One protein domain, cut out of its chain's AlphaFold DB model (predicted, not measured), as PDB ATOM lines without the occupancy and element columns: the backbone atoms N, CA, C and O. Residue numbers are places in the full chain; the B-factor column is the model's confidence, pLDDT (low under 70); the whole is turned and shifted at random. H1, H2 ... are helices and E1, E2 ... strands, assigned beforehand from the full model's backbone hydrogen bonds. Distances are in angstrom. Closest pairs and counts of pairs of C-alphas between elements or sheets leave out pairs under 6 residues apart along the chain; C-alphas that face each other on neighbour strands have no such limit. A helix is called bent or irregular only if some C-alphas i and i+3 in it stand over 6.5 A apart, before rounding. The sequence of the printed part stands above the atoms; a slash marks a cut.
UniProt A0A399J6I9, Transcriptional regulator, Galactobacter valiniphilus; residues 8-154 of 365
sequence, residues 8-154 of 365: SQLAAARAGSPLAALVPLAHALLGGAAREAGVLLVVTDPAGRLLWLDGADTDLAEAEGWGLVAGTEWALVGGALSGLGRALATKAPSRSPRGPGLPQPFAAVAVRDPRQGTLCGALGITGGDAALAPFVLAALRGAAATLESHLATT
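AT A GLANCE: This is residues 8 to 154 of the 365 residues of the protein "Transcriptional regulator" of Galactobacter valiniphilus (UniProt A0A399J6I9). A twisted sheet of five strands is covered on one face by two long helices, H2 and H6, side by side and running opposite ways, and on the other by the short helix H4, giving three layers. H1 and H3 lie far out near the strand E2, and tiny H5 sits at one end of the sheet, beside its strands. The printed part has 147 residues, with six named helices and five named strands in the order H1 H2 E1 E2 H3 H4 E3 E4 E5 H5 H6, a mixed class. The sheet's order is E2, E1, E5, E4, E3, all antiparallel. The whole is compact and rounded, with a radius of gyration of the C-alphas of 13.7 A and spans of 38 by 32 by 29 A.

HOW THE PARTS SIT: In the sheet, E1, residues 40 to 44, and E5, residues 119 to 126, are neighbours, with N 42 and O 124 2.8 A apart. E2, residues 50 to 54, is an edge strand and forms a hairpin with E1, with N 43 and O 52 3.0 A apart. E4, residues 106 to 112, forms hairpins with E5, where N 109 and O 123 are 2.9 A apart, and with the edge strand E3, residues 94 to 96, where N 94 and O 108 are 2.9 A apart. E3, E4 and E5 make a meander, each strand the antiparallel neighbour of the one before. H2, residues 20 to 36, is over E2 and E1 at a height of 8.9 A. H6, residues 136 to 154, is over E5 and E4 on the same face at 8.3 A, its closest C-alphas to E4 being Ala 144 and Val 111, 5.7 A apart. H2 and H6 touch at a shallow tilt of 22 degrees, opposite ways, the C-alphas of Leu 29 and Ala 143 being closest at 6.5 A. H4, residues 83 to 90, is over E4 on the opposite face at 5.1 A, with C-alphas Leu 84 and Ala 108 closest at 5.2 A. H5, residues 129 to 132, is on the sheet but only just over none of its strands, with 2 C-alphas falling on E5. H1, residues 8 to 16, is on the sheet, its Arg 14 C-alpha 6.2 A from that of Leu 51, the closest pair with E2. H3, residues 57 to 64, only grazes the sheet. Every O i to N i+4 pair is within hydrogen-bond range in H1, H3, H4 and H6, but 9 of 13 are in H2, and H5 is too short for such a pair.

IN THESE COORDINATES: H1 begins at C-alpha 8, (435.235, 639.622, 477.920). H6 measures 26.5 A and ends at C-alpha 154, (459.886, 646.074, 481.197). H2 measures 24.1 A; it has a kink of 50 degrees near residue 30 and is irregular, C-alphas 29 and 32 being 7.6 A apart. E5 measures 20.7 A and E4 19.3 A.

THE WHOLE: The C-alphas of Pro 100 and Thr 153 are the two farthest apart, at 41.5 A. The printed part has no cut. The link from H3 to H4, residues 65 to 82, is long. Mean pLDDT of the printed part is 87.3, and residues 114 to 116 and 153 to 154 are under 70.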
ATOM      1  N   SER A   8     434.704 639.606 476.554       77.19
ATOM      2  CA  SER A   8     435.235 639.622 477.920       77.19
ATOM      3  C   SER A   8     436.410 638.657 478.088       77.19
ATOM      4  O   SER A   8     437.436 639.025 478.663       77.19
ATOM      5  N   GLN A   9     436.308 637.461 477.505       84.06
ATOM      6  CA  GLN A   9     437.363 636.453 477.471       84.06
ATOM      7  C   GLN A   9     438.581 636.970 476.703       84.06
ATOM      8  O   GLN A   9     439.709 636.880 477.192       84.06
ATOM      9  N   LEU A  10     438.358 637.581 475.537       87.88
ATOM     10  CA  LEU A  10     439.429 638.167 474.737       87.88
ATOM     11  C   LEU A  10     440.092 639.354 475.452       87.88
ATOM     12  O   LEU A  10     441.318 639.464 475.438       87.88
ATOM     13  N   ALA A  11     439.319 640.226 476.104       77.50
ATOM     14  CA  ALA A  11     439.864 641.341 476.876       77.50
ATOM     15  C   ALA A  11     440.722 640.859 478.058       77.50
ATOM     16  O   ALA A  11     441.830 641.362 478.252       77.50
ATOM     17  N   ALA A  12     440.256 639.852 478.803       77.94
ATOM     18  CA  ALA A  12     441.008 639.256 479.903       77.94
ATOM     19  C   ALA A  12     442.305 638.589 479.415       77.94
ATOM     20  O   ALA A  12     443.370 638.812 479.993       77.94
ATOM     21  N   ALA A  13     442.246 637.835 478.314       82.56
ATOM     22  CA  ALA A  13     443.421 637.200 477.723       82.56
ATOM     23  C   ALA A  13     444.444 638.221 477.201       82.56
ATOM     24  O   ALA A  13     445.647 638.053 477.395       82.56
ATOM     25  N   ARG A  14     443.976 639.316 476.588       88.38
ATOM     26  CA  ARG A  14     444.830 640.439 476.179       88.38
ATOM     27  C   ARG A  14     445.488 641.102 477.382       88.38
ATOM     28  O   ARG A  14     446.687 641.328 477.340       88.38
ATOM     29  N   ALA A  15     444.741 641.380 478.448       76.69
ATOM     30  CA  ALA A  15     445.275 642.016 479.652       76.69
ATOM     31  C   ALA A  15     446.295 641.134 480.393       76.69
ATOM     32  O   ALA A  15     447.274 641.647 480.929       76.69
ATOM     33  N   GLY A  16     446.084 639.815 480.408       77.56
ATOM     34  CA  GLY A  16     446.986 638.850 481.044       77.56
ATOM     35  C   GLY A  16     448.194 638.440 480.196       77.56
ATOM     36  O   GLY A  16     449.062 637.719 480.688       77.56
ATOM     37  N   SER A  17     448.264 638.857 478.929       85.81
ATOM     38  CA  SER A  17     449.338 638.446 478.027       85.81
ATOM     39  C   SER A  17     450.627 639.237 478.281       85.81
ATOM     40  O   SER A  17     450.598 640.470 478.258       85.81
ATOM     41  N   PRO A  18     451.791 638.568 478.399       84.69
ATOM     42  CA  PRO A  18     453.085 639.250 478.468       84.69
ATOM     43  C   PRO A  18     453.358 640.156 477.259       84.69
ATOM     44  O   PRO A  18     454.104 641.124 477.365       84.69
ATOM     45  N   LEU A  19     452.744 639.866 476.106       87.88
ATOM     46  CA  LEU A  19     452.940 640.627 474.871       87.88
ATOM     47  C   LEU A  19     452.089 641.898 474.796       87.88
ATOM     48  O   LEU A  19     452.343 642.726 473.925       87.88
ATOM     49  N   ALA A  20     451.119 642.089 475.696       85.38
ATOM     50  CA  ALA A  20     450.135 643.170 475.620       85.38
ATOM     51  C   ALA A  20     450.766 644.564 475.520       85.38
ATOM     52  O   ALA A  20     450.393 645.360 474.660       85.38
ATOM     53  N   ALA A  21     451.772 644.834 476.357       80.06
ATOM     54  CA  ALA A  21     452.486 646.110 476.374       80.06
ATOM     55  C   ALA A  21     453.354 646.341 475.123       80.06
ATOM     56  O   ALA A  21     453.767 647.468 474.857       80.06
ATOM     57  N   LEU A  22     453.635 645.288 474.350       86.19
ATOM     58  CA  LEU A  22     454.551 645.318 473.210       86.19
ATOM     59  C   LEU A  22     453.846 645.238 471.855       86.19
ATOM     60  O   LEU A  22     454.495 645.389 470.821       86.19
ATOM     61  N   VAL A  23     452.525 645.061 471.832       87.00
ATOM     62  CA  VAL A  23     451.730 645.109 470.595       87.00
ATOM     63  C   VAL A  23     451.951 646.412 469.815       87.00
ATOM     64  O   VAL A  23     452.170 646.320 468.606       87.00
ATOM     65  N   PRO A  24     451.994 647.611 470.440       85.62
ATOM     66  CA  PRO A  24     452.294 648.841 469.706       85.62
ATOM     67  C   PRO A  24     453.675 648.824 469.040       85.62
ATOM     68  O   PRO A  24     453.838 649.348 467.943       85.62
ATOM     69  N   LEU A  25     454.666 648.181 469.666       88.19
ATOM     70  CA  LEU A  25     456.005 648.029 469.099       88.19
ATOM     71  C   LEU A  25     456.009 647.040 467.928       88.19
ATOM     72  O   LEU A  25     456.617 647.318 466.899       88.19
ATOM     73  N   ALA A  26     455.297 645.916 468.044       88.00
ATOM     74  CA  ALA A  26     455.128 644.979 466.933       88.00
ATOM     75  C   ALA A  26     454.468 645.661 465.719       88.00
ATOM     76  O   ALA A  26     454.930 645.495 464.589       88.00
ATOM     77  N   HIS A  27     453.449 646.490 465.964       84.69
ATOM     78  CA  HIS A  27     452.812 647.315 464.940       84.69
ATOM     79  C   HIS A  27     453.793 648.332 464.339       84.69
ATOM     80  O   HIS A  27     453.875 648.453 463.122       84.69
ATOM     81  N   ALA A  28     454.578 649.035 465.157       83.25
ATOM     82  CA  ALA A  28     455.555 650.005 464.659       83.25
ATOM     83  C   ALA A  28     456.641 649.359 463.777       83.25
ATOM     84  O   ALA A  28     457.078 649.960 462.800       83.25
ATOM     85  N   LEU A  29     457.065 648.135 464.105       86.19
ATOM     86  CA  LEU A  29     458.113 647.422 463.371       86.19
ATOM     87  C   LEU A  29     457.618 646.792 462.066       86.19
ATOM     88  O   LEU A  29     458.377 646.731 461.101       86.19
ATOM     89  N   LEU A  30     456.385 646.275 462.045       90.62
ATOM     90  CA  LEU A  30     455.897 645.435 460.944       90.62
ATOM     91  C   LEU A  30     454.569 645.896 460.336       90.62
ATOM     92  O   LEU A  30     454.310 645.576 459.183       90.62
ATOM     93  N   GLY A  31     453.733 646.630 461.068       85.50
ATOM     94  CA  GLY A  31     452.357 646.956 460.675       85.50
ATOM     95  C   GLY A  31     452.257 647.831 459.424       85.50
ATOM     96  O   GLY A  31     451.384 647.601 458.589       85.50
ATOM     97  N   GLY A  32     453.165 648.798 459.250       84.69
ATOM     98  CA  GLY A  32     453.224 649.621 458.033       84.69
ATOM     99  C   GLY A  32     453.540 648.783 456.791       84.69
ATOM    100  O   GLY A  32     452.758 648.745 455.844       84.69
ATOM    101  N   ALA A  33     454.633 648.017 456.849       83.62
ATOM    102  CA  ALA A  33     455.043 647.123 455.767       83.62
ATOM    103  C   ALA A  33     454.017 646.006 455.498       83.62
ATOM    104  O   ALA A  33     453.841 645.596 454.354       83.62
ATOM    105  N   ALA A  34     453.331 645.518 456.536       87.50
ATOM    106  CA  ALA A  34     452.283 644.512 456.401       87.50
ATOM    107  C   ALA A  34     451.092 645.049 455.591       87.50
ATOM    108  O   ALA A  34     450.676 644.411 454.626       87.50
ATOM    109  N   ARG A  35     450.613 646.261 455.908       90.88
ATOM    110  CA  ARG A  35     449.536 646.925 455.152       90.88
ATOM    111  C   ARG A  35     449.914 647.184 453.701       90.88
ATOM    112  O   ARG A  35     449.120 646.908 452.812       90.88
ATOM    113  N   GLU A  36     451.122 647.685 453.453       88.19
ATOM    114  CA  GLU A  36     451.605 647.934 452.087       88.19
ATOM    115  C   GLU A  36     451.701 646.646 451.258       88.19
ATOM    116  O   GLU A  36     451.443 646.659 450.056       88.19
ATOM    117  N   ALA A  37     452.045 645.528 451.900       88.69
ATOM    118  CA  ALA A  37     452.155 644.227 451.254       88.69
ATOM    119  C   ALA A  37     450.821 643.458 451.154       88.69
ATOM    120  O   ALA A  37     450.821 642.358 450.597       88.69
ATOM    121  N   GLY A  38     449.713 643.996 451.684       91.38
ATOM    122  CA  GLY A  38     448.412 643.314 451.724       91.38
ATOM    123  C   GLY A  38     448.432 642.042 452.577       91.38
ATOM    124  O   GLY A  38     447.882 641.010 452.189       91.38
ATOM    125  N   VAL A  39     449.159 642.072 453.699       94.69
ATOM    126  CA  VAL A  39     449.272 640.952 454.639       94.69
ATOM    127  C   VAL A  39     448.877 641.380 456.047       94.69
ATOM    128  O   VAL A  39     448.987 642.541 456.435       94.69
ATOM    129  N   LEU A  40     448.452 640.407 456.842       95.88
ATOM    130  CA  LEU A  40     448.030 640.584 458.221       95.88
ATOM    131  C   LEU A  40     449.155 640.210 459.174       95.88
ATOM    132  O   LEU A  40     449.713 639.113 459.092       95.88
ATOM    133  N   LEU A  41     449.441 641.101 460.114       96.00
ATOM    134  CA  LEU A  41     450.256 640.826 461.285       96.00
ATOM    135  C   LEU A  41     449.389 640.173 462.363       96.00
ATOM    136  O   LEU A  41     448.285 640.623 462.667       96.00
ATOM    137  N   VAL A  42     449.916 639.116 462.970       96.19
ATOM    138  CA  VAL A  42     449.216 638.282 463.941       96.19
ATOM    139  C   VAL A  42     450.060 638.126 465.198       96.19
ATOM    140  O   VAL A  42     451.250 637.816 465.122       96.19
ATOM    141  N   VAL A  43     449.432 638.292 466.361       96.38
ATOM    142  CA  VAL A  43     450.034 638.024 467.675       96.38
ATOM    143  C   VAL A  43     449.147 637.051 468.443       96.38
ATOM    144  O   VAL A  43     447.931 637.251 468.521       96.38
ATOM    145  N   THR A  44     449.744 636.016 469.032       95.31
ATOM    146  CA  THR A  44     449.015 634.957 469.750       95.31
ATOM    147  C   THR A  44     449.482 634.776 471.179       95.31
ATOM    148  O   THR A  44     450.556 635.235 471.560       95.31
ATOM    149  N   ASP A  45     448.687 634.043 471.950       92.81
ATOM    150  CA  ASP A  45     449.115 633.442 473.209       92.81
ATOM    151  C   ASP A  45     449.986 632.177 472.968       92.81
ATOM    152  O   ASP A  45     450.209 631.780 471.811       92.81
ATOM    153  N   PRO A  46     450.498 631.523 474.032       91.69
ATOM    154  CA  PRO A  46     451.299 630.299 473.917       91.69
ATOM    155  C   PRO A  46     450.533 629.074 473.400       91.69
ATOM    156  O   PRO A  46     451.162 628.141 472.903       91.69
ATOM    157  N   ALA A  47     449.202 629.060 473.517       88.12
ATOM    158  CA  ALA A  47     448.345 627.994 473.002       88.12
ATOM    159  C   ALA A  47     448.040 628.168 471.501       88.12
ATOM    160  O   ALA A  47     447.457 627.288 470.875       88.12
ATOM    161  N   GLY A  48     448.458 629.287 470.903       87.38
ATOM    162  CA  GLY A  48     448.217 629.604 469.500       87.38
ATOM    163  C   GLY A  48     446.835 630.178 469.239       87.38
ATOM    164  O   GLY A  48     446.321 630.080 468.122       87.38
ATOM    165  N   ARG A  49     446.241 630.800 470.256       93.25
ATOM    166  CA  ARG A  49     445.019 631.576 470.122       93.25
ATOM    167  C   ARG A  49     445.327 633.018 469.763       93.25
ATOM    168  O   ARG A  49     446.201 633.652 470.352       93.25
ATOM    169  N   LEU A  50     444.609 633.530 468.771       95.00
ATOM    170  CA  LEU A  50     444.817 634.861 468.224       95.00
ATOM    171  C   LEU A  50     444.425 635.924 469.249       95.00
ATOM    172  O   LEU A  50     443.284 635.959 469.695       95.00
ATOM    173  N   LEU A  51     445.344 636.814 469.609       94.00
ATOM    174  CA  LEU A  51     445.071 637.909 470.537       94.00
ATOM    175  C   LEU A  51     444.914 639.234 469.792       94.00
ATOM    176  O   LEU A  51     443.978 639.988 470.069       94.00
ATOM    177  N   TRP A  52     445.782 639.505 468.817       94.94
ATOM    178  CA  TRP A  52     445.723 640.706 467.984       94.94
ATOM    179  C   TRP A  52     445.931 640.369 466.514       94.94
ATOM    180  O   TRP A  52     446.728 639.494 466.169       94.94
ATOM    181  N   LEU A  53     445.200 641.097 465.677       94.38
ATOM    182  CA  LEU A  53     445.292 641.095 464.227       94.38
ATOM    183  C   LEU A  53     445.451 642.545 463.789       94.38
ATOM    184  O   LEU A  53     444.764 643.419 464.320       94.38
ATOM    185  N   ASP A  54     446.364 642.794 462.863       90.25
ATOM    186  CA  ASP A  54     446.636 644.128 462.340       90.25
ATOM    187  C   ASP A  54     446.854 644.063 460.826       90.25
ATOM    188  O   ASP A  54     447.592 643.211 460.334       90.25
ATOM    189  N   GLY A  55     446.193 644.952 460.092       90.00
ATOM    190  CA  GLY A  55     446.179 644.967 458.631       90.00
ATOM    191  C   GLY A  55     445.265 646.058 458.080       90.00
ATOM    192  O   GLY A  55     444.826 646.934 458.834       90.00
ATOM    193  N   ALA A  56     445.008 646.032 456.770       88.19
ATOM    194  CA  ALA A  56     443.980 646.870 456.158       88.19
ATOM    195  C   ALA A  56     442.582 646.297 456.445       88.19
ATOM    196  O   ALA A  56     442.418 645.082 456.555       88.19
ATOM    197  N   ASP A  57     441.567 647.159 456.532       88.50
ATOM    198  CA  ASP A  57     440.194 646.745 456.862       88.50
ATOM    199  C   ASP A  57     439.633 645.722 455.862       88.50
ATOM    200  O   ASP A  57     438.907 644.807 456.244       88.50
ATOM    201  N   THR A  58     440.012 645.837 454.585       90.56
ATOM    202  CA  THR A  58     439.638 644.879 453.535       90.56
ATOM    203  C   THR A  58     440.227 643.496 453.780       90.56
ATOM    204  O   THR A  58     439.522 642.500 453.639       90.56
ATOM    205  N   ASP A  59     441.492 643.435 454.193       91.25
ATOM    206  CA  ASP A  59     442.205 642.177 454.423       91.25
ATOM    207  C   ASP A  59     441.694 641.502 455.698       91.25
ATOM    208  O   ASP A  59     441.543 640.283 455.742       91.25
ATOM    209  N   LEU A  60     441.375 642.293 456.731       91.50
ATOM    210  CA  LEU A  60     440.740 641.806 457.955       91.50
ATOM    211  C   LEU A  60     439.344 641.241 457.666       91.50
ATOM    212  O   LEU A  60     439.050 640.131 458.099       91.50
ATOM    213  N   ALA A  61     438.517 641.947 456.889       90.88
ATOM    214  CA  ALA A  61     437.189 641.471 456.502       90.88
ATOM    215  C   ALA A  61     437.250 640.187 455.655       90.88
ATOM    216  O   ALA A  61     436.456 639.268 455.858       90.88
ATOM    217  N   GLU A  62     438.216 640.082 454.734       90.81
ATOM    218  CA  GLU A  62     438.462 638.835 454.004       90.81
ATOM    219  C   GLU A  62     438.862 637.709 454.969       90.81
ATOM    220  O   GLU A  62     438.390 636.576 454.830       90.81
ATOM    221  N   ALA A  63     439.691 638.019 455.970       91.81
ATOM    222  CA  ALA A  63     440.197 637.064 456.945       91.81
ATOM    223  C   ALA A  63     439.135 636.441 457.848       91.81
ATOM    224  O   ALA A  63     439.193 635.239 458.147       91.81
ATOM    225  N   GLU A  64     438.116 637.215 458.213       91.56
ATOM    226  CA  GLU A  64     436.950 636.711 458.937       91.56
ATOM    227  C   GLU A  64     436.218 635.617 458.146       91.56
ATOM    228  O   GLU A  64     435.793 634.617 458.730       91.56
ATOM    229  N   GLY A  65     436.153 635.739 456.814       88.69
ATOM    230  CA  GLY A  65     435.481 634.781 455.928       88.69
ATOM    231  C   GLY A  65     436.066 633.365 455.965       88.69
ATOM    232  O   GLY A  65     435.369 632.395 455.664       88.69
ATOM    233  N   TRP A  66     437.326 633.223 456.376       87.69
ATOM    234  CA  TRP A  66     437.993 631.933 456.571       87.69
ATOM    235  C   TRP A  66     438.416 631.686 458.029       87.69
ATOM    236  O   TRP A  66     439.193 630.771 458.306       87.69
ATOM    237  N   GLY A  67     437.841 632.442 458.970       88.19
ATOM    238  CA  GLY A  67     437.889 632.150 460.402       88.19
ATOM    239  C   GLY A  67     439.071 632.730 461.174       88.19
ATOM    240  O   GLY A  67     439.274 632.343 462.327       88.19
ATOM    241  N   LEU A  68     439.869 633.617 460.575       92.06
ATOM    242  CA  LEU A  68     440.983 634.283 461.252       92.06
ATOM    243  C   LEU A  68     440.468 635.503 462.007       92.06
ATOM    244  O   LEU A  68     440.553 636.635 461.545       92.06
ATOM    245  N   VAL A  69     439.933 635.240 463.195       92.44
ATOM    246  CA  VAL A  69     439.354 636.259 464.075       92.44
ATOM    247  C   VAL A  69     440.070 636.227 465.417       92.44
ATOM    248  O   VAL A  69     440.408 635.156 465.928       92.44
ATOM    249  N   ALA A  70     440.298 637.392 466.024       93.12
ATOM    250  CA  ALA A  70     440.832 637.447 467.381       93.12
ATOM    251  C   ALA A  70     439.958 636.607 468.335       93.12
ATOM    252  O   ALA A  70     438.734 636.659 468.292       93.12
ATOM    253  N   GLY A  71     440.598 635.803 469.180       89.56
ATOM    254  CA  GLY A  71     439.953 634.848 470.074       89.56
ATOM    255  C   GLY A  71     439.820 633.432 469.515       89.56
ATOM    256  O   GLY A  71     439.460 632.543 470.281       89.56
ATOM    257  N   THR A  72     440.132 633.183 468.241       92.31
ATOM    258  CA  THR A  72     440.123 631.829 467.649       92.31
ATOM    259  C   THR A  72     441.483 631.141 467.761       92.31
ATOM    260  O   THR A  72     442.523 631.798 467.828       92.31
ATOM    261  N   GLU A  73     441.499 629.808 467.811       90.31
ATOM    262  CA  GLU A  73     442.738 629.025 467.838       90.31
ATOM    263  C   GLU A  73     443.219 628.709 466.425       90.31
ATOM    264  O   GLU A  73     442.469 628.177 465.608       90.31
ATOM    265  N   TRP A  74     444.484 629.023 466.155       91.25
ATOM    266  CA  TRP A  74     445.088 628.908 464.828       91.25
ATOM    267  C   TRP A  74     446.358 628.057 464.806       91.25
ATOM    268  O   TRP A  74     447.048 627.995 463.787       91.25
ATOM    269  N   ALA A  75     446.669 627.352 465.898       86.88
ATOM    270  CA  ALA A  75     447.735 626.352 465.910       86.88
ATOM    271  C   ALA A  75     447.401 625.155 464.997       86.88
ATOM    272  O   ALA A  75     448.242 624.716 464.207       86.88
ATOM    273  N   LEU A  76     446.159 624.673 465.065       84.62
ATOM    274  CA  LEU A  76     445.611 623.604 464.233       84.62
ATOM    275  C   LEU A  76     444.347 624.106 463.530       84.62
ATOM    276  O   LEU A  76     443.360 624.436 464.182       84.62
ATOM    277  N   VAL A  77     444.357 624.131 462.198       83.44
ATOM    278  CA  VAL A  77     443.235 624.617 461.379       83.44
ATOM    279  C   VAL A  77     442.805 623.502 460.440       83.44
ATOM    280  O   VAL A  77     443.624 622.932 459.725       83.44
ATOM    281  N   GLY A  78     441.530 623.105 460.502       75.19
ATOM    282  CA  GLY A  78     441.012 622.001 459.685       75.19
ATOM    283  C   GLY A  78     441.764 620.671 459.868       75.19
ATOM    284  O   GLY A  78     441.820 619.877 458.937       75.19
ATOM    285  N   GLY A  79     442.385 620.447 461.035       79.56
ATOM    286  CA  GLY A  79     443.232 619.278 461.315       79.56
ATOM    287  C   GLY A  79     444.680 619.390 460.816       79.56
ATOM    288  O   GLY A  79     445.487 618.506 461.096       79.56
ATOM    289  N   ALA A  80     445.038 620.473 460.123       82.69
ATOM    290  CA  ALA A  80     446.391 620.741 459.657       82.69
ATOM    291  C   ALA A  80     447.157 621.646 460.635       82.69
ATOM    292  O   ALA A  80     446.632 622.640 461.138       82.69
ATOM    293  N   LEU A  81     448.429 621.320 460.878       84.12
ATOM    294  CA  LEU A  81     449.326 622.142 461.692       84.12
ATOM    295  C   LEU A  81     449.780 623.365 460.890       84.12
ATOM    296  O   LEU A  81     450.532 623.230 459.917       84.12
ATOM    297  N   SER A  82     449.356 624.551 461.317       89.00
ATOM    298  CA  SER A  82     449.719 625.802 460.653       89.00
ATOM    299  C   SER A  82     451.192 626.160 460.879       89.00
ATOM    300  O   SER A  82     451.872 625.628 461.766       89.00
ATOM    301  N   GLY A  83     451.707 627.111 460.097       87.25
ATOM    302  CA  GLY A  83     453.021 627.711 460.325       87.25
ATOM    303  C   GLY A  83     453.139 628.323 461.721       87.25
ATOM    304  O   GLY A  83     454.213 628.260 462.307       87.25
ATOM    305  N   LEU A  84     452.040 628.819 462.290       92.81
ATOM    306  CA  LEU A  84     451.976 629.319 463.660       92.81
ATOM    307  C   LEU A  84     452.065 628.194 464.700       92.81
ATOM    308  O   LEU A  84     452.914 628.244 465.588       92.81
ATOM    309  N   GLY A  85     451.251 627.145 464.556       88.56
ATOM    310  CA  GLY A  85     451.279 625.991 465.459       88.56
ATOM    311  C   GLY A  85     452.637 625.294 465.461       88.56
ATOM    312  O   GLY A  85     453.163 624.938 466.516       88.56
ATOM    313  N   ARG A  86     453.270 625.177 464.288       88.56
ATOM    314  CA  ARG A  86     454.637 624.658 464.169       88.56
ATOM    315  C   ARG A  86     455.654 625.550 464.881       88.56
ATOM    316  O   ARG A  86     456.542 625.006 465.540       88.56
ATOM    317  N   ALA A  87     455.520 626.875 464.782       90.88
ATOM    318  CA  ALA A  87     456.435 627.808 465.432       90.88
ATOM    319  C   ALA A  87     456.367 627.669 466.950       90.88
ATOM    320  O   ALA A  87     457.402 627.588 467.604       90.88
ATOM    321  N   LEU A  88     455.157 627.575 467.500       90.50
ATOM    322  CA  LEU A  88     454.927 627.389 468.934       90.50
ATOM    323  C   LEU A  88     455.455 626.031 469.421       90.50
ATOM    324  O   LEU A  88     456.182 625.975 470.411       90.50
ATOM    325  N   ALA A  89     455.163 624.946 468.694       82.94
ATOM    326  CA  ALA A  89     455.553 623.589 469.082       82.94
ATOM    327  C   ALA A  89     457.072 623.357 469.028       82.94
ATOM    328  O   ALA A  89     457.663 622.790 469.945       82.94
ATOM    329  N   THR A  90     457.719 623.806 467.951       78.94
ATOM    330  CA  THR A  90     459.172 623.636 467.757       78.94
ATOM    331  C   THR A  90     459.985 624.742 468.416       78.94
ATOM    332  O   THR A  90     461.203 624.627 468.556       78.94
ATOM    333  N   LYS A  91     459.316 625.837 468.794       87.12
ATOM    334  CA  LYS A  91     459.921 627.101 469.209       87.12
ATOM    335  C   LYS A  91     460.929 627.630 468.179       87.12
ATOM    336  O   LYS A  91     461.860 628.356 468.536       87.12
ATOM    337  N   ALA A  92     460.762 627.251 466.914       81.19
ATOM    338  CA  ALA A  92     461.623 627.617 465.806       81.19
ATOM    339  C   ALA A  92     460.816 628.372 464.739       81.19
ATOM    340  O   ALA A  92     459.613 628.164 464.606       81.19
ATOM    341  N   PRO A  93     461.453 629.249 463.955       90.25
ATOM    342  CA  PRO A  93     460.799 629.942 462.850       90.25
ATOM    343  C   PRO A  93     460.232 628.954 461.826       90.25
ATOM    344  O   PRO A  93     460.947 628.054 461.380       90.25
ATOM    345  N   SER A  94     458.992 629.156 461.397       90.56
ATOM    346  CA  SER A  94     458.330 628.264 460.444       90.56
ATOM    347  C   SER A  94     457.492 629.002 459.419       90.56
ATOM    348  O   SER A  94     457.045 630.131 459.618       90.56
ATOM    349  N   ARG A  95     457.276 628.320 458.296       92.38
ATOM    350  CA  ARG A  95     456.340 628.714 457.251       92.38
ATOM    351  C   ARG A  95     455.423 627.541 456.924       92.38
ATOM    352  O   ARG A  95     455.841 626.387 457.025       92.38
ATOM    353  N   SER A  96     454.207 627.840 456.503       89.06
ATOM    354  CA  SER A  96     453.296 626.893 455.865       89.06
ATOM    355  C   SER A  96     452.720 627.534 454.604       89.06
ATOM    356  O   SER A  96     452.234 628.662 454.694       89.06
ATOM    357  N   PRO A  97     452.761 626.867 453.440       89.31
ATOM    358  CA  PRO A  97     452.039 627.329 452.261       89.31
ATOM    359  C   PRO A  97     450.528 627.104 452.418       89.31
ATOM    360  O   PRO A  97     450.085 626.467 453.378       89.31
ATOM    361  N   ARG A  98     449.744 627.592 451.449       90.25
ATOM    362  CA  ARG A  98     448.344 627.173 451.292       90.25
ATOM    363  C   ARG A  98     448.276 625.662 451.072       90.25
ATOM    364  O   ARG A  98     449.151 625.085 450.424       90.25
ATOM    365  N   GLY A  99     447.233 625.026 451.587       85.19
ATOM    366  CA  GLY A  99     447.053 623.586 451.441       85.19
ATOM    367  C   GLY A  99     445.751 623.085 452.059       85.19
ATOM    368  O   GLY A  99     444.940 623.886 452.525       85.19
ATOM    369  N   PRO A 100     445.534 621.761 452.084       81.75
ATOM    370  CA  PRO A 100     444.350 621.174 452.702       81.75
ATOM    371  C   PRO A 100     444.214 621.621 454.167       81.75
ATOM    372  O   PRO A 100     445.097 621.357 454.980       81.75
ATOM    373  N   GLY A 101     443.133 622.337 454.490       80.94
ATOM    374  CA  GLY A 101     442.877 622.879 455.832       80.94
ATOM    375  C   GLY A 101     443.604 624.190 456.178       80.94
ATOM    376  O   GLY A 101     443.321 624.760 457.225       80.94
ATOM    377  N   LEU A 102     444.485 624.704 455.309       85.81
ATOM    378  CA  LEU A 102     445.205 625.972 455.491       85.81
ATOM    379  C   LEU A 102     444.864 626.940 454.343       85.81
ATOM    380  O   LEU A 102     445.504 626.880 453.287       85.81
ATOM    381  N   PRO A 103     443.862 627.826 454.520       86.50
ATOM    382  CA  PRO A 103     443.344 628.678 453.443       86.50
ATOM    383  C   PRO A 103     444.354 629.733 452.971       86.50
ATOM    384  O   PRO A 103     444.326 630.156 451.817       86.50
ATOM    385  N   GLN A 104     445.277 630.134 453.845       90.75
ATOM    386  CA  GLN A 104     446.298 631.137 453.570       90.75
ATOM    387  C   GLN A 104     447.675 630.648 454.019       90.75
ATOM    388  O   GLN A 104     447.774 629.852 454.960       90.75
ATOM    389  N   PRO A 105     448.754 631.113 453.367       91.56
ATOM    390  CA  PRO A 105     450.084 630.822 453.849       91.56
ATOM    391  C   PRO A 105     450.358 631.600 455.138       91.56
ATOM    392  O   PRO A 105     449.756 632.639 455.417       91.56
ATOM    393  N   PHE A 106     451.291 631.089 455.930       93.06
ATOM    394  CA  PHE A 106     451.605 631.635 457.242       93.06
ATOM    395  C   PHE A 106     453.107 631.567 457.471       93.06
ATOM    396  O   PHE A 106     453.709 630.510 457.281       93.06
ATOM    397  N   ALA A 107     453.715 632.662 457.911       94.62
ATOM    398  CA  ALA A 107     455.071 632.688 458.441       94.62
ATOM    399  C   ALA A 107     455.006 633.105 459.908       94.62
ATOM    400  O   ALA A 107     454.303 634.053 460.236       94.62
ATOM    401  N   ALA A 108     455.705 632.406 460.797       96.44
ATOM    402  CA  ALA A 108     455.632 632.695 462.223       96.44
ATOM    403  C   ALA A 108     456.943 632.405 462.950       96.44
ATOM    404  O   ALA A 108     457.764 631.584 462.524       96.44
ATOM    405  N   VAL A 109     457.111 633.083 464.079       95.69
ATOM    406  CA  VAL A 109     458.191 632.891 465.042       95.69
ATOM    407  C   VAL A 109     457.607 632.881 466.450       95.69
ATOM    408  O   VAL A 109     456.697 633.646 466.766       95.69
ATOM    409  N   ALA A 110     458.127 632.003 467.302       93.81
ATOM    410  CA  ALA A 110     457.812 632.024 468.722       93.81
ATOM    411  C   ALA A 110     458.470 633.241 469.388       93.81
ATOM    412  O   ALA A 110     459.611 633.564 469.061       93.81
ATOM    413  N   VAL A 111     457.764 633.861 470.332       94.25
ATOM    414  CA  VAL A 111     458.291 634.908 471.213       94.25
ATOM    415  C   VAL A 111     458.390 634.330 472.616       94.25
ATOM    416  O   VAL A 111     457.428 633.747 473.130       94.25
ATOM    417  N   ARG A 112     459.557 634.458 473.230       86.62
ATOM    418  CA  ARG A 112     459.873 633.876 474.531       86.62
ATOM    419  C   ARG A 112     460.155 634.961 475.553       86.62
ATOM    420  O   ARG A 112     460.659 636.023 475.221       86.62
ATOM    421  N   ASP A 113     459.907 634.665 476.818       82.06
ATOM    422  CA  ASP A 113     460.500 635.460 477.884       82.06
ATOM    423  C   ASP A 113     461.996 635.103 477.926       82.06
ATOM    424  O   ASP A 113     462.327 633.970 478.297       82.06
ATOM    425  N   PRO A 114     462.920 636.012 477.562       67.19
ATOM    426  CA  PRO A 114     464.346 635.698 477.567       67.19
ATOM    427  C   PRO A 114     464.881 635.407 478.977       67.19
ATOM    428  O   PRO A 114     465.954 634.824 479.111       67.19
ATOM    429  N   ARG A 115     464.141 635.764 480.039       64.38
ATOM    430  CA  ARG A 115     464.526 635.526 481.439       64.38
ATOM    431  C   ARG A 115     464.234 634.098 481.900       64.38
ATOM    432  O   ARG A 115     464.913 633.605 482.800       64.38
ATOM    433  N   GLN A 116     463.197 633.470 481.345       58.66
ATOM    434  CA  GLN A 116     462.682 632.161 481.778       58.66
ATOM    435  C   GLN A 116     462.735 631.098 480.670       58.66
ATOM    436  O   GLN A 116     462.567 629.910 480.937       58.66
ATOM    437  N   GLY A 117     462.923 631.509 479.413       71.06
ATOM    438  CA  GLY A 117     462.794 630.648 478.237       71.06
ATOM    439  C   GLY A 117     461.366 630.134 478.006       71.06
ATOM    440  O   GLY A 117     461.158 629.255 477.159       71.06
ATOM    441  N   THR A 118     460.390 630.649 478.761       82.44
ATOM    442  CA  THR A 118     458.975 630.303 478.642       82.44
ATOM    443  C   THR A 118     458.394 630.945 477.394       82.44
ATOM    444  O   THR A 118     458.826 632.002 476.940       82.44
ATOM    445  N   LEU A 119     457.438 630.255 476.781       88.75
ATOM    446  CA  LEU A 119     456.783 630.735 475.577       88.75
ATOM    447  C   LEU A 119     455.769 631.811 475.972       88.75
ATOM    448  O   LEU A 119     454.858 631.519 476.741       88.75
ATOM    449  N   CYS A 120     455.924 633.030 475.457       91.19
ATOM    450  CA  CYS A 120     454.948 634.109 475.635       91.19
ATOM    451  C   CYS A 120     453.845 634.055 474.576       91.19
ATOM    452  O   CYS A 120     452.728 634.495 474.831       91.19
ATOM    453  N   GLY A 121     454.160 633.509 473.399       94.25
ATOM    454  CA  GLY A 121     453.246 633.398 472.271       94.25
ATOM    455  C   GLY A 121     453.993 633.310 470.948       94.25
ATOM    456  O   GLY A 121     455.146 632.871 470.904       94.25
ATOM    457  N   ALA A 122     453.353 633.746 469.868       96.06
ATOM    458  CA  ALA A 122     453.981 633.863 468.558       96.06
ATOM    459  C   ALA A 122     453.645 635.192 467.883       96.06
ATOM    460  O   ALA A 122     452.585 635.780 468.104       96.06
ATOM    461  N   LEU A 123     454.569 635.616 467.025       96.81
ATOM    462  CA  LEU A 123     454.390 636.674 466.045       96.81
ATOM    463  C   LEU A 123     454.339 636.023 464.667       96.81
ATOM    464  O   LEU A 123     455.186 635.182 464.345       96.81
ATOM    465  N   GLY A 124     453.382 636.405 463.836       95.38
ATOM    466  CA  GLY A 124     453.284 635.859 462.494       95.38
ATOM    467  C   GLY A 124     452.681 636.811 461.484       95.38
ATOM    468  O   GLY A 124     452.113 637.837 461.834       95.38
ATOM    469  N   ILE A 125     452.851 636.454 460.219       96.00
ATOM    470  CA  ILE A 125     452.300 637.148 459.065       96.00
ATOM    471  C   ILE A 125     451.533 636.132 458.219       96.00
ATOM    472  O   ILE A 125     452.028 635.027 457.965       96.00
ATOM    473  N   THR A 126     450.337 636.507 457.778       94.00
ATOM    474  CA  THR A 126     449.486 635.702 456.895       94.00
ATOM    475  C   THR A 126     448.785 636.577 455.864       94.00
ATOM    476  O   THR A 126     448.642 637.773 456.072       94.00
ATOM    477  N   GLY A 127     448.353 635.987 454.753       87.56
ATOM    478  CA  GLY A 127     447.712 636.702 453.647       87.56
ATOM    479  C   GLY A 127     448.591 636.728 452.400       87.56
ATOM    480  O   GLY A 127     449.762 637.100 452.461       87.56
ATOM    481  N   GLY A 128     448.024 636.278 451.276       86.94
ATOM    482  CA  GLY A 128     448.667 636.285 449.957       86.94
ATOM    483  C   GLY A 128     450.026 635.571 449.874       86.94
ATOM    484  O   GLY A 128     450.547 635.022 450.840       86.94
ATOM    485  N   ASP A 129     450.650 635.594 448.697       87.50
ATOM    486  CA  ASP A 129     451.989 635.009 448.523       87.50
ATOM    487  C   ASP A 129     453.088 635.855 449.189       87.50
ATOM    488  O   ASP A 129     454.171 635.351 449.500       87.50
ATOM    489  N   ALA A 130     452.795 637.126 449.486       89.56
ATOM    490  CA  ALA A 130     453.698 638.040 450.175       89.56
ATOM    491  C   ALA A 130     454.099 637.533 451.571       89.56
ATOM    492  O   ALA A 130     455.255 637.704 451.957       89.56
ATOM    493  N   ALA A 131     453.233 636.799 452.284       90.56
ATOM    494  CA  ALA A 131     453.591 636.152 453.553       90.56
ATOM    495  C   ALA A 131     454.729 635.113 453.412       90.56
ATOM    496  O   ALA A 131     455.425 634.789 454.380       90.56
ATOM    497  N   LEU A 132     454.968 634.594 452.202       89.25
ATOM    498  CA  LEU A 132     456.062 633.669 451.902       89.25
ATOM    499  C   LEU A 132     457.302 634.347 451.315       89.25
ATOM    500  O   LEU A 132     458.291 633.655 451.064       89.25
ATOM    501  N   ALA A 133     457.318 635.676 451.183       88.06
ATOM    502  CA  ALA A 133     458.472 636.377 450.637       88.06
ATOM    503  C   ALA A 133     459.758 636.067 451.446       88.06
ATOM    504  O   ALA A 133     459.699 635.883 452.676       88.06
ATOM    505  N   PRO A 134     460.938 635.988 450.796       80.69
ATOM    506  CA  PRO A 134     462.168 635.492 451.424       80.69
ATOM    507  C   PRO A 134     462.551 636.223 452.717       80.69
ATOM    508  O   PRO A 134     462.964 635.588 453.688       80.69
ATOM    509  N   PHE A 135     462.325 637.536 452.769       85.38
ATOM    510  CA  PHE A 135     462.700 638.394 453.894       85.38
ATOM    511  C   PHE A 135     461.723 638.349 455.081       85.38
ATOM    512  O   PHE A 135     462.103 638.739 456.182       85.38
ATOM    513  N   VAL A 136     460.500 637.834 454.912       90.75
ATOM    514  CA  VAL A 136     459.451 637.876 455.953       90.75
ATOM    515  C   VAL A 136     459.887 637.195 457.248       90.75
ATOM    516  O   VAL A 136     459.761 637.775 458.321       90.75
ATOM    517  N   LEU A 137     460.471 635.992 457.177       88.00
ATOM    518  CA  LEU A 137     460.982 635.330 458.382       88.00
ATOM    519  C   LEU A 137     462.143 636.091 459.029       88.00
ATOM    520  O   LEU A 137     462.292 636.019 460.244       88.00
ATOM    521  N   ALA A 138     462.973 636.784 458.248       84.69
ATOM    522  CA  ALA A 138     464.056 637.590 458.804       84.69
ATOM    523  C   ALA A 138     463.491 638.798 459.567       84.69
ATOM    524  O   ALA A 138     463.890 639.029 460.707       84.69
ATOM    525  N   ALA A 139     462.501 639.489 458.992       89.69
ATOM    526  CA  ALA A 139     461.791 640.587 459.644       89.69
ATOM    527  C   ALA A 139     461.074 640.124 460.923       89.69
ATOM    528  O   ALA A 139     461.246 640.730 461.978       89.69
ATOM    529  N   LEU A 140     460.357 638.996 460.867       93.31
ATOM    530  CA  LEU A 140     459.701 638.395 462.030       93.31
ATOM    531  C   LEU A 140     460.697 638.037 463.138       93.31
ATOM    532  O   LEU A 140     460.443 638.343 464.297       93.31
ATOM    533  N   ARG A 141     461.845 637.430 462.804       90.06
ATOM    534  CA  ARG A 141     462.903 637.115 463.783       90.06
ATOM    535  C   ARG A 141     463.482 638.374 464.423       90.06
ATOM    536  O   ARG A 141     463.672 638.386 465.633       90.06
ATOM    537  N   GLY A 142     463.753 639.411 463.630       83.50
ATOM    538  CA  GLY A 142     464.259 640.689 464.136       83.50
ATOM    539  C   GLY A 142     463.254 641.381 465.058       83.50
ATOM    540  O   GLY A 142     463.617 641.833 466.145       83.50
ATOM    541  N   ALA A 143     461.977 641.389 464.670       91.00
ATOM    542  CA  ALA A 143     460.902 641.908 465.502       91.00
ATOM    543  C   ALA A 143     460.764 641.100 466.796       91.00
ATOM    544  O   ALA A 143     460.794 641.692 467.868       91.00
ATOM    545  N   ALA A 144     460.715 639.767 466.726       90.38
ATOM    546  CA  ALA A 144     460.667 638.910 467.907       90.38
ATOM    547  C   ALA A 144     461.852 639.168 468.843       90.38
ATOM    548  O   ALA A 144     461.617 639.480 469.999       90.38
ATOM    549  N   ALA A 145     463.094 639.178 468.352       84.94
ATOM    550  CA  ALA A 145     464.264 639.495 469.176       84.94
ATOM    551  C   ALA A 145     464.162 640.881 469.846       84.94
ATOM    552  O   ALA A 145     464.561 641.056 470.997       84.94
ATOM    553  N   THR A 146     463.580 641.863 469.152       87.69
ATOM    554  CA  THR A 146     463.333 643.202 469.706       87.69
ATOM    555  C   THR A 146     462.261 643.176 470.799       87.69
ATOM    556  O   THR A 146     462.438 643.815 471.838       87.69
ATOM    557  N   LEU A 147     461.172 642.424 470.604       88.81
ATOM    558  CA  LEU A 147     460.120 642.235 471.606       88.81
ATOM    559  C   LEU A 147     460.661 641.491 472.832       88.81
ATOM    560  O   LEU A 147     460.447 641.939 473.952       88.81
ATOM    561  N   GLU A 148     461.418 640.411 472.634       88.00
ATOM    562  CA  GLU A 148     462.070 639.657 473.709       88.00
ATOM    563  C   GLU A 148     463.013 640.570 474.507       88.00
ATOM    564  O   GLU A 148     462.929 640.621 475.732       88.00
ATOM    565  N   SER A 149     463.823 641.395 473.837       83.56
ATOM    566  CA  SER A 149     464.666 642.408 474.492       83.56
ATOM    567  C   SER A 149     463.855 643.425 475.319       83.56
ATOM    568  O   SER A 149     464.243 643.801 476.428       83.56
ATOM    569  N   HIS A 150     462.669 643.827 474.851       82.56
ATOM    570  CA  HIS A 150     461.777 644.691 475.630       82.56
ATOM    571  C   HIS A 150     461.130 643.961 476.815       82.56
ATOM    572  O   HIS A 150     461.029 644.536 477.899       82.56
ATOM    573  N   LEU A 151     460.759 642.683 476.676       80.94
ATOM    574  CA  LEU A 151     460.330 641.845 477.808       80.94
ATOM    575  C   LEU A 151     461.458 641.703 478.842       80.94
ATOM    576  O   LEU A 151     461.215 641.726 480.053       80.94
ATOM    577  N   ALA A 152     462.715 641.646 478.398       74.00
ATOM    578  CA  ALA A 152     463.881 641.647 479.280       74.00
ATOM    579  C   ALA A 152     464.021 642.942 480.099       74.00
ATOM    580  O   ALA A 152     464.583 642.897 481.190       74.00
ATOM    581  N   THR A 153     463.456 644.067 479.651       66.50
ATOM    582  CA  THR A 153     463.609 645.385 480.296       66.50
ATOM    583  C   THR A 153     462.365 645.877 481.052       66.50
ATOM    584  O   THR A 153     462.514 646.553 482.066       66.50
ATOM    585  N   THR A 154     461.143 645.503 480.650       56.06
ATOM    586  CA  THR A 154     459.886 646.074 481.197       56.06
ATOM    587  C   THR A 154     459.363 645.458 482.503       56.06
ATOM    588  O   THR A 154     458.611 646.119 483.209       56.06
TER     589      THR A 154